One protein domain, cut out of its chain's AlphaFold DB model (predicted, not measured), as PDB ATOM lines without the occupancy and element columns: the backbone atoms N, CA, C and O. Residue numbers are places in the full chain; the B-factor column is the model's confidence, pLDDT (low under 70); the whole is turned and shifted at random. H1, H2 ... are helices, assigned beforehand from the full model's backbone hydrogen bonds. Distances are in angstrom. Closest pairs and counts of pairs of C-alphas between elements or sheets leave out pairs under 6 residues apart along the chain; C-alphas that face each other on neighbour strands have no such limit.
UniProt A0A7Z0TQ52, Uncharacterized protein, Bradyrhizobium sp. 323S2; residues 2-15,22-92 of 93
ATOM      1  N   ARG A   2     547.408 704.792 712.497       83.31
ATOM      2  CA  ARG A   2     546.867 705.169 711.171       83.31
ATOM      3  C   ARG A   2     547.752 706.134 710.363       83.31
ATOM      4  O   ARG A   2     547.985 705.885 709.192       83.31
ATOM      5  N   ARG A   3     548.284 707.191 710.989       84.88
ATOM      6  CA  ARG A   3     549.159 708.177 710.320       84.88
ATOM      7  C   ARG A   3     550.435 707.555 709.739       84.88
ATOM      8  O   ARG A   3     550.739 707.795 708.582       84.88
ATOM      9  N   ILE A   4     551.131 706.734 710.527       89.56
ATOM     10  CA  ILE A   4     552.379 706.071 710.110       89.56
ATOM     11  C   ILE A   4     552.098 705.079 708.978       89.56
ATOM     12  O   ILE A   4     552.828 705.033 707.998       89.56
ATOM     13  N   PHE A   5     551.003 704.322 709.077       88.31
ATOM     14  CA  PHE A   5     550.610 703.380 708.031       88.31
ATOM     15  C   PHE A   5     550.279 704.083 706.703       88.31
ATOM     16  O   PHE A   5     550.722 703.631 705.656       88.31
ATOM     17  N   LEU A   6     549.578 705.223 706.740       86.50
ATOM     18  CA  LEU A   6     549.323 706.024 705.535       86.50
ATOM     19  C   LEU A   6     550.617 706.592 704.927       86.50
ATOM     20  O   LEU A   6     550.763 706.567 703.712       86.50
ATOM     21  N   GLN A   7     551.570 707.036 705.756       89.19
ATOM     22  CA  GLN A   7     552.886 707.482 705.276       89.19
ATOM     23  C   GLN A   7     553.667 706.353 704.591       89.19
ATOM     24  O   GLN A   7     554.300 706.580 703.563       89.19
ATOM     25  N   LEU A   8     553.602 705.132 705.130       89.25
ATOM     26  CA  LEU A   8     554.212 703.964 704.494       89.25
ATOM     27  C   LEU A   8     553.553 703.663 703.145       89.25
ATOM     28  O   LEU A   8     554.263 703.493 702.157       89.25
ATOM     29  N   LEU A   9     552.217 703.680 703.078       89.06
ATOM     30  CA  LEU A   9     551.493 703.479 701.820       89.06
ATOM     31  C   LEU A   9     551.904 704.495 700.749       89.06
ATOM     32  O   LEU A   9     552.147 704.088 699.611       89.06
ATOM     33  N   ASP A  10     552.058 705.769 701.124       87.38
ATOM     34  CA  ASP A  10     552.567 706.823 700.237       87.38
ATOM     35  C   ASP A  10     553.983 706.513 699.742       87.38
ATOM     36  O   ASP A  10     554.236 706.541 698.540       87.38
ATOM     37  N   SER A  11     554.896 706.143 700.646       91.56
ATOM     38  CA  SER A  11     556.288 705.838 700.280       91.56
ATOM     39  C   SER A  11     556.437 704.619 699.361       91.56
ATOM     40  O   SER A  11     557.387 704.541 698.589       91.56
ATOM     41  N   THR A  12     555.491 703.680 699.423       89.75
ATOM     42  CA  THR A  12     555.475 702.458 698.598       89.75
ATOM     43  C   THR A  12     554.652 702.584 697.314       89.75
ATOM     44  O   THR A  12     554.596 701.632 696.542       89.75
ATOM     45  N   ASN A  13     554.003 703.733 697.081       86.75
ATOM     46  CA  ASN A  13     553.081 703.960 695.963       86.75
ATOM     47  C   ASN A  13     551.952 702.905 695.859       86.75
ATOM     48  O   ASN A  13     551.554 702.500 694.770       86.75
ATOM     49  N   LEU A  14     551.436 702.438 697.004       85.25
ATOM     50  CA  LEU A  14     550.375 701.415 697.083       85.25
ATOM     51  C   LEU A  14     548.967 702.006 697.259       85.25
ATOM     52  O   LEU A  14     547.997 701.273 697.472       85.25
ATOM     53  N   ARG A  15     548.832 703.333 697.185       82.69
ATOM     54  CA  ARG A  15     547.528 704.003 697.250       82.69
ATOM     55  C   ARG A  15     546.672 703.667 696.037       82.69
ATOM     56  O   ARG A  15     547.162 703.630 694.915       82.69
ATOM     57  N   ASP A  22     542.341 702.271 699.189       84.56
ATOM     58  CA  ASP A  22     543.589 702.207 699.949       84.56
ATOM     59  C   ASP A  22     543.593 700.962 700.856       84.56
ATOM     60  O   ASP A  22     542.602 700.726 701.565       84.56
ATOM     61  N   PRO A  23     544.694 700.184 700.878       87.25
ATOM     62  CA  PRO A  23     544.851 699.080 701.814       87.25
ATOM     63  C   PRO A  23     544.671 699.557 703.255       87.25
ATOM     64  O   PRO A  23     545.069 700.667 703.611       87.25
ATOM     65  N   ARG A  24     544.095 698.721 704.120       87.75
ATOM     66  CA  ARG A  24     543.968 698.992 705.557       87.75
ATOM     67  C   ARG A  24     544.896 698.089 706.348       87.75
ATOM     68  O   ARG A  24     545.180 696.960 705.968       87.75
ATOM     69  N   ILE A  25     545.275 698.544 707.538       88.31
ATOM     70  CA  ILE A  25     546.111 697.752 708.448       88.31
ATOM     71  C   ILE A  25     545.462 696.407 708.830       88.31
ATOM     72  O   ILE A  25     546.155 695.416 709.022       88.31
ATOM     73  N   HIS A  26     544.127 696.344 708.880       89.81
ATOM     74  CA  HIS A  26     543.392 695.099 709.125       89.81
ATOM     75  C   HIS A  26     543.483 694.111 707.958       89.81
ATOM     76  O   HIS A  26     543.431 692.904 708.185       89.81
ATOM     77  N   ASP A  27     543.664 694.605 706.734       89.06
ATOM     78  CA  ASP A  27     543.784 693.753 705.555       89.06
ATOM     79  C   ASP A  27     545.120 692.982 705.592       89.06
ATOM     80  O   ASP A  27     545.185 691.853 705.114       89.06
ATOM     81  N   LEU A  28     546.152 693.514 706.270       89.50
ATOM     82  CA  LEU A  28     547.385 692.770 706.563       89.50
ATOM     83  C   LEU A  28     547.127 691.585 707.497       89.50
ATOM     84  O   LEU A  28     547.594 690.484 707.220       89.50
ATOM     85  N   ARG A  29     546.359 691.787 708.577       92.06
ATOM     86  CA  ARG A  29     545.981 690.699 709.498       92.06
ATOM     87  C   ARG A  29     545.197 689.616 708.763       92.06
ATOM     88  O   ARG A  29     545.472 688.436 708.952       92.06
ATOM     89  N   HIS A  30     544.254 690.024 707.913       92.31
ATOM     90  CA  HIS A  30     543.471 689.100 707.101       92.31
ATOM     91  C   HIS A  30     544.358 688.321 706.124       92.31
ATOM     92  O   HIS A  30     544.341 687.095 706.127       92.31
ATOM     93  N   THR A  31     545.197 689.023 705.360       92.31
ATOM     94  CA  THR A  31     546.115 688.409 704.390       92.31
ATOM     95  C   THR A  31     547.068 687.432 705.072       92.31
ATOM     96  O   THR A  31     547.239 686.317 704.595       92.31
ATOM     97  N   PHE A  32     547.650 687.810 706.213       94.69
ATOM     98  CA  PHE A  32     548.514 686.931 706.996       94.69
ATOM     99  C   PHE A  32     547.796 685.637 707.405       94.69
ATOM    100  O   PHE A  32     548.333 684.551 707.200       94.69
ATOM    101  N   ALA A  33     546.582 685.744 707.952       95.12
ATOM    102  CA  ALA A  33     545.831 684.580 708.404       95.12
ATOM    103  C   ALA A  33     545.478 683.640 707.241       95.12
ATOM    104  O   ALA A  33     545.714 682.439 707.340       95.12
ATOM    105  N   VAL A  34     545.000 684.190 706.118       94.38
ATOM    106  CA  VAL A  34     544.687 683.418 704.904       94.38
ATOM    107  C   VAL A  34     545.936 682.710 704.371       94.38
ATOM    108  O   VAL A  34     545.917 681.495 704.190       94.38
ATOM    109  N   ARG A  35     547.054 683.428 704.196       93.56
ATOM    110  CA  ARG A  35     548.323 682.851 703.708       93.56
ATOM    111  C   ARG A  35     548.866 681.762 704.630       93.56
ATOM    112  O   ARG A  35     549.374 680.752 704.153       93.56
ATOM    113  N   SER A  36     548.740 681.948 705.942       93.81
ATOM    114  CA  SER A  36     549.143 680.940 706.922       93.81
ATOM    115  C   SER A  36     548.313 679.661 706.791       93.81
ATOM    116  O   SER A  36     548.865 678.569 706.904       93.81
ATOM    117  N   LEU A  37     547.006 679.777 706.535       91.31
ATOM    118  CA  LEU A  37     546.129 678.625 706.309       91.31
ATOM    119  C   LEU A  37     546.437 677.919 704.979       91.31
ATOM    120  O   LEU A  37     546.479 676.694 704.960       91.31
ATOM    121  N   GLU A  38     546.728 678.663 703.905       90.81
ATOM    122  CA  GLU A  38     547.144 678.100 702.604       90.81
ATOM    123  C   GLU A  38     548.431 677.263 702.695       90.81
ATOM    124  O   GLU A  38     548.604 676.293 701.962       90.81
ATOM    125  N   GLN A  39     549.345 677.635 703.592       89.12
ATOM    126  CA  GLN A  39     550.626 676.948 703.797       89.12
ATOM    127  C   GLN A  39     550.517 675.742 704.739       89.12
ATOM    128  O   GLN A  39     551.496 675.019 704.942       89.12
ATOM    129  N   CYS A  40     549.351 675.524 705.351       90.44
ATOM    130  CA  CYS A  40     549.153 674.411 706.260       90.44
ATOM    131  C   CYS A  40     549.151 673.080 705.499       90.44
ATOM    132  O   CYS A  40     548.486 672.920 704.478       90.44
ATOM    133  N   ARG A  41     549.872 672.086 706.028       83.12
ATOM    134  CA  ARG A  41     549.901 670.733 705.461       83.12
ATOM    135  C   ARG A  41     548.505 670.104 705.495       83.12
ATOM    136  O   ARG A  41     547.834 670.174 706.519       83.12
ATOM    137  N   HIS A  42     548.138 669.362 704.450       80.06
ATOM    138  CA  HIS A  42     546.832 668.696 704.284       80.06
ATOM    139  C   HIS A  42     546.549 667.508 705.237       80.06
ATOM    140  O   HIS A  42     545.665 666.694 704.988       80.06
ATOM    141  N   ASP A  43     547.277 667.397 706.349       88.38
ATOM    142  CA  ASP A  43     547.066 666.376 707.377       88.38
ATOM    143  C   ASP A  43     546.109 666.901 708.455       88.38
ATOM    144  O   ASP A  43     546.360 667.947 709.055       88.38
ATOM    145  N   ARG A  44     545.040 666.156 708.760       86.25
ATOM    146  CA  ARG A  44     544.002 666.570 709.722       86.25
ATOM    147  C   ARG A  44     544.581 666.952 711.086       86.25
ATOM    148  O   ARG A  44     544.140 667.938 711.679       86.25
ATOM    149  N   ALA A  45     545.565 666.203 711.584       91.38
ATOM    150  CA  ALA A  45     546.185 666.497 712.873       91.38
ATOM    151  C   ALA A  45     547.051 667.766 712.810       91.38
ATOM    152  O   ALA A  45     547.046 668.567 713.748       91.38
ATOM    153  N   ALA A  46     547.773 667.973 711.706       91.69
ATOM    154  CA  ALA A  46     548.515 669.204 711.455       91.69
ATOM    155  C   ALA A  46     547.589 670.425 711.356       91.69
ATOM    156  O   ALA A  46     547.864 671.419 712.020       91.69
ATOM    157  N   ILE A  47     546.470 670.326 710.630       91.06
ATOM    158  CA  ILE A  47     545.484 671.410 710.480       91.06
ATOM    159  C   ILE A  47     544.918 671.824 711.838       91.06
ATOM    160  O   ILE A  47     544.905 673.011 712.160       91.06
ATOM    161  N   ALA A  48     544.506 670.862 712.669       91.38
ATOM    162  CA  ALA A  48     543.970 671.161 713.994       91.38
ATOM    163  C   ALA A  48     544.985 671.922 714.867       91.38
ATOM    164  O   ALA A  48     544.649 672.950 715.456       91.38
ATOM    165  N   ARG A  49     546.249 671.470 714.904       93.88
ATOM    166  CA  ARG A  49     547.317 672.168 715.645       93.88
ATOM    167  C   ARG A  49     547.607 673.551 715.069       93.88
ATOM    168  O   ARG A  49     547.789 674.498 715.828       93.88
ATOM    169  N   HIS A  50     547.633 673.670 713.744       94.12
ATOM    170  CA  HIS A  50     547.921 674.921 713.048       94.12
ATOM    171  C   HIS A  50     546.858 675.978 713.320       94.12
ATOM    172  O   HIS A  50     547.187 677.118 713.619       94.12
ATOM    173  N   ILE A  51     545.582 675.593 713.294       93.38
ATOM    174  CA  ILE A  51     544.463 676.495 713.575       93.38
ATOM    175  C   ILE A  51     544.492 676.989 715.029       93.38
ATOM    176  O   ILE A  51     544.266 678.174 715.274       93.38
ATOM    177  N   VAL A  52     544.826 676.123 715.992       95.12
ATOM    178  CA  VAL A  52     544.998 676.523 717.401       95.12
ATOM    179  C   VAL A  52     546.189 677.472 717.566       95.12
ATOM    180  O   VAL A  52     546.069 678.508 718.228       95.12
ATOM    181  N   ALA A  53     547.322 677.168 716.930       95.12
ATOM    182  CA  ALA A  53     548.501 678.030 716.956       95.12
ATOM    183  C   ALA A  53     548.214 679.403 716.327       95.12
ATOM    184  O   ALA A  53     548.540 680.434 716.914       95.12
ATOM    185  N   LEU A  54     547.534 679.429 715.178       95.81
ATOM    186  CA  LEU A  54     547.146 680.656 714.487       95.81
ATOM    187  C   LEU A  54     546.147 681.479 715.311       95.81
ATOM    188  O   LEU A  54     546.299 682.692 715.421       95.81
ATOM    189  N   SER A  55     545.164 680.828 715.939       95.88
ATOM    190  CA  SER A  55     544.214 681.468 716.858       95.88
ATOM    191  C   SER A  55     544.931 682.159 718.019       95.88
ATOM    192  O   SER A  55     544.679 683.334 718.292       95.88
ATOM    193  N   THR A  56     545.896 681.461 718.624       95.81
ATOM    194  CA  THR A  56     546.726 681.991 719.714       95.81
ATOM    195  C   THR A  56     547.568 683.176 719.242       95.81
ATOM    196  O   THR A  56     547.580 684.219 719.890       95.81
ATOM    197  N   TYR A  57     548.221 683.060 718.081       95.31
ATOM    198  CA  TYR A  57     549.038 684.130 717.501       95.31
ATOM    199  C   TYR A  57     548.222 685.395 717.200       95.31
ATOM    200  O   TYR A  57     548.668 686.515 717.441       95.31
ATOM    201  N   LEU A  58     547.004 685.224 716.688       94.31
ATOM    202  CA  LEU A  58     546.097 686.328 716.389       94.31
ATOM    203  C   LEU A  58     545.459 686.929 717.654       94.31
ATOM    204  O   LEU A  58     544.852 688.003 717.573       94.31
ATOM    205  N   GLY A  59     545.598 686.272 718.809       95.12
ATOM    206  CA  GLY A  59     544.988 686.685 720.070       95.12
ATOM    207  C   GLY A  59     543.469 686.513 720.073       95.12
ATOM    208  O   GLY A  59     542.758 687.353 720.616       95.12
ATOM    209  N   HIS A  60     542.959 685.479 719.404       95.62
ATOM    210  CA  HIS A  60     541.537 685.148 719.434       95.62
ATOM    211  C   HIS A  60     541.169 684.430 720.733       95.62
ATOM    212  O   HIS A  60     541.898 683.552 721.191       95.62
ATOM    213  N   ALA A  61     540.017 684.786 721.304       92.69
ATOM    214  CA  ALA A  61     539.487 684.112 722.487       92.69
ATOM    215  C   ALA A  61     538.945 682.720 722.137       92.69
ATOM    216  O   ALA A  61     539.061 681.786 722.931       92.69
ATOM    217  N   HIS A  62     538.390 682.572 720.930       91.12
ATOM    218  CA  HIS A  62     537.869 681.308 720.437       91.12
ATOM    219  C   HIS A  62     538.457 680.951 719.076       91.12
ATOM    220  O   HIS A  62     538.658 681.792 718.200       91.12
ATOM    221  N   VAL A  63     538.676 679.655 718.860       88.88
ATOM    222  CA  VAL A  63     539.195 679.154 717.581       88.88
ATOM    223  C   VAL A  63     538.234 679.426 716.418       88.88
ATOM    224  O   VAL A  63     538.660 679.563 715.274       88.88
ATOM    225  N   THR A  64     536.941 679.556 716.719       90.06
ATOM    226  CA  THR A  64     535.885 679.899 715.764       90.06
ATOM    227  C   THR A  64     536.114 681.250 715.104       90.06
ATOM    228  O   THR A  64     535.812 681.403 713.924       90.06
ATOM    229  N   ASP A  65     536.734 682.196 715.813       89.94
ATOM    230  CA  ASP A  65     537.080 683.510 715.265       89.94
ATOM    231  C   ASP A  65     538.149 683.384 714.166       89.94
ATOM    232  O   ASP A  65     538.225 684.194 713.246       89.94
ATOM    233  N   THR A  66     538.976 682.335 714.229       91.62
ATOM    234  CA  THR A  66     539.997 682.031 713.217       91.62
ATOM    235  C   THR A  66     539.394 681.407 711.964       91.62
ATOM    236  O   THR A  66     539.912 681.636 710.871       91.62
ATOM    237  N   TYR A  67     538.280 680.674 712.078       88.56
ATOM    238  CA  TYR A  67     537.585 680.123 710.907       88.56
ATOM    239  C   TYR A  67     537.063 681.209 709.967       88.56
ATOM    240  O   TYR A  67     536.887 680.951 708.782       88.56
ATOM    241  N   TRP A  68     536.921 682.446 710.447       89.12
ATOM    242  CA  TRP A  68     536.587 683.602 709.615       89.12
ATOM    243  C   TRP A  68     537.634 683.949 708.548       89.12
ATOM    244  O   TRP A  68     537.347 684.712 707.626       89.12
ATOM    245  N   TYR A  69     538.829 683.360 708.635       90.62
ATOM    246  CA  TYR A  69     539.878 683.479 707.625       90.62
ATOM    247  C   TYR A  69     539.937 682.300 706.642       90.62
ATOM    248  O   TYR A  69     540.755 682.329 705.727       90.62
ATOM    249  N   LEU A  70     539.083 681.277 706.778       86.69
ATOM    250  CA  LEU A  70     538.965 680.225 705.765       86.69
ATOM    251  C   LEU A  70     538.254 680.786 704.533       86.69
ATOM    252  O   LEU A  70     537.031 680.896 704.492       86.69
ATOM    253  N   GLN A  71     539.043 681.152 703.527       88.06
ATOM    254  CA  GLN A  71     538.546 681.642 702.248       88.06
ATOM    255  C   GLN A  71     538.750 680.618 701.138       88.06
ATOM    256  O   GLN A  71     539.727 679.872 701.125       88.06
ATOM    257  N   ALA A  72     537.840 680.636 700.163       87.81
ATOM    258  CA  ALA A  72     537.979 679.894 698.919       87.81
ATOM    259  C   ALA A  72     538.985 680.589 697.992       87.81
ATOM    260  O   ALA A  72     538.622 681.188 696.980       87.81
ATOM    261  N   THR A  73     540.261 680.570 698.373       90.56
ATOM    262  CA  THR A  73     541.315 681.157 697.550       90.56
ATOM    263  C   THR A  73     541.610 680.262 696.346       90.56
ATOM    264  O   THR A  73     541.464 679.042 696.443       90.56
ATOM    265  N   PRO A  74     542.054 680.826 695.205       90.69
ATOM    266  CA  PRO A  74     542.416 680.024 694.037       90.69
ATOM    267  C   PRO A  74     543.453 678.942 694.357       90.69
ATOM    268  O   PRO A  74     543.359 677.832 693.844       90.69
ATOM    269  N   THR A  75     544.402 679.242 695.251       88.50
ATOM    270  CA  THR A  75     545.409 678.284 695.723       88.50
ATOM    271  C   THR A  75     544.767 677.108 696.454       88.50
ATOM    272  O   THR A  75     545.002 675.964 696.074       88.50
ATOM    273  N   LEU A  76     543.922 677.371 697.457       88.44
ATOM    274  CA  LEU A  76     543.287 676.308 698.234       88.44
ATOM    275  C   LEU A  76     542.297 675.494 697.387       88.44
ATOM    276  O   LEU A  76     542.240 674.274 697.500       88.44
ATOM    277  N   MET A  77     541.536 676.158 696.515       93.00
ATOM    278  CA  MET A  77     540.613 675.486 695.597       93.00
ATOM    279  C   MET A  77     541.356 674.594 694.595       93.00
ATOM    280  O   MET A  77     540.908 673.479 694.343       93.00
ATOM    281  N   GLY A  78     542.508 675.038 694.081       91.94
ATOM    282  CA  GLY A  78     543.371 674.219 693.227       91.94
ATOM    283  C   GLY A  78     543.882 672.967 693.944       91.94
ATOM    284  O   GLY A  78     543.766 671.871 693.407       91.94
ATOM    285  N   GLN A  79     544.350 673.107 695.188       88.75
ATOM    286  CA  GLN A  79     544.781 671.970 696.016       88.75
ATOM    287  C   GLN A  79     543.640 670.976 696.285       88.75
ATOM    288  O   GLN A  79     543.853 669.766 696.288       88.75
ATOM    289  N   ILE A  80     542.417 671.471 696.509       89.94
ATOM    290  CA  ILE A  80     541.232 670.619 696.695       89.94
ATOM    291  C   ILE A  80     540.892 669.866 695.406       89.94
ATOM    292  O   ILE A  80     540.577 668.678 695.477       89.94
ATOM    293  N   ALA A  81     540.958 670.532 694.251       93.19
ATOM    294  CA  ALA A  81     540.710 669.900 692.960       93.19
ATOM    295  C   ALA A  81     541.722 668.775 692.690       93.19
ATOM    296  O   ALA A  81     541.313 667.644 692.444       93.19
ATOM    297  N   GLU A  82     543.019 669.050 692.858       92.12
ATOM    298  CA  GLU A  82     544.097 668.064 692.696       92.12
ATOM    299  C   GLU A  82     543.912 666.855 693.631       92.12
ATOM    300  O   GLU A  82     543.972 665.701 693.200       92.12
ATOM    301  N   ALA A  83     543.607 667.099 694.910       88.44
ATOM    302  CA  ALA A  83     543.339 666.029 695.868       88.44
ATOM    303  C   ALA A  83     542.095 665.198 695.491       88.44
ATOM    304  O   ALA A  83     542.082 663.981 695.684       88.44
ATOM    305  N   GLY A  84     541.055 665.839 694.950       91.38
ATOM    306  CA  GLY A  84     539.848 665.170 694.465       91.38
ATOM    307  C   GLY A  84     540.104 664.295 693.234       91.38
ATOM    308  O   GLY A  84     539.646 663.154 693.185       91.38
ATOM    309  N   GLU A  85     540.878 664.788 692.269       94.56
ATOM    310  CA  GLU A  85     541.281 664.037 691.074       94.56
ATOM    311  C   GLU A  85     542.150 662.821 691.433       94.56
ATOM    312  O   GLU A  85     541.938 661.718 690.913       94.56
ATOM    313  N   ALA A  86     543.078 662.987 692.380       90.81
ATOM    314  CA  ALA A  86     543.899 661.898 692.900       90.81
ATOM    315  C   ALA A  86     543.055 660.832 693.617       90.81
ATOM    316  O   ALA A  86     543.305 659.640 693.441       90.81
ATOM    317  N   LEU A  87     542.032 661.234 694.380       90.94
ATOM    318  CA  LEU A  87     541.105 660.305 695.036       90.94
ATOM    319  C   LEU A  87     540.331 659.454 694.019       90.94
ATOM    320  O   LEU A  87     540.179 658.250 694.217       90.94
ATOM    321  N   LEU A  88     539.861 660.064 692.928       91.38
ATOM    322  CA  LEU A  88     539.133 659.360 691.868       91.38
ATOM    323  C   LEU A  88     540.036 658.396 691.089       91.38
ATOM    324  O   LEU A  88     539.609 657.296 690.748       91.38
ATOM    325  N   THR A  89     541.287 658.787 690.843       89.38
ATOM    326  CA  THR A  89     542.260 657.968 690.102       89.38
ATOM    327  C   THR A  89     542.843 656.840 690.963       89.38
ATOM    328  O   THR A  89     543.029 655.725 690.487       89.38
ATOM    329  N   GLY A  90     543.104 657.106 692.247       66.50
ATOM    330  CA  GLY A  90     543.646 656.142 693.213       66.50
ATOM    331  C   GLY A  90     542.617 655.162 693.788       66.50
ATOM    332  O   GLY A  90     543.009 654.171 694.394       66.50
ATOM    333  N   GLY A  91     541.319 655.415 693.595       56.00
ATOM    334  CA  GLY A  91     540.225 654.512 693.973       56.00
ATOM    335  C   GLY A  91     539.884 653.439 692.928       56.00
ATOM    336  O   GLY A  91     538.948 652.674 693.139       56.00
ATOM    337  N   ALA A  92     540.612 653.391 691.806       50.75
ATOM    338  CA  ALA A  92     540.420 652.432 690.714       50.75
ATOM    339  C   ALA A  92     541.444 651.271 690.731       50.75
ATOM    340  O   ALA A  92     541.812 650.764 689.669       50.75
TER     341      ALA A  92
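Overview. This is residues 2 to 15 and 22 to 92 of the 93 residues of an uncharacterized protein of Bradyrhizobium sp. 323S2 (UniProt A0A7Z0TQ52). A loose helical hairpin, H2 and H3, makes the middle, with the short helix H4 packed on H3; H1 stands crosswise near one end of H2, and the long helix H5 starts near the other end and runs onward until residues 84 to 92 stick out. The 85 residues printed hold five named helices, H1 to H5 in chain order, and no named strand; the class is all helix. The whole is loose, with a radius of gyration of the C-alphas of 17.1 A, and flat, spanning 59 by 31 by 15 A.

Along the chain. H1, residues 2 to 11, begins with C-alpha 2 at (546.867, 705.169, 711.171) and is 14.4 A long. H2, residues 25 to 38, measures 20.5 A. H3, residues 44 to 58, measures 21.0 A. H4 is residues 63 to 67, 6.9 A. H5, residues 74 to 90, measures 23.9 A and ends with C-alpha 90 at (543.646, 656.142, 693.213).

Arrangement. H2 and H3 form a helical hairpin: they touch at a shallow tilt of 15 degrees, opposite ways, through residues 33 to 37 of H2 and 50 to 54 of H3, the closest C-alphas being Ala 33 and Leu 54 at 7.4 A. H3 touches H4 with residues 51 to 55, the closest C-alphas being Ser 55 and Val 63 at 5.6 A. H1 and H2 are close but not clearly touching, about perpendicular at 74 degrees; the closest C-alphas, Phe 5 and Ile 25, are 7.2 A apart. H2 and H5 are close but not clearly touching, the same way at a shallow tilt of 12 degrees; the closest C-alphas, Glu 38 and Leu 76, are 6.1 A apart. H3 and H5 are apart. Every O i to N i+4 pair is within hydrogen-bond range in H1, H3, H4 and H5; in H2, 9 of 10 are.

Size, cuts and confidence. The C-alphas farthest apart, Arg 3 and Ala 92, are 59.7 A apart. Residues 16 to 21 are not printed; C-alphas 15 and 22 are 5.1 A apart across the cut. Of the links printed whole, none is long. Residues 90 to 92 have pLDDT under 70.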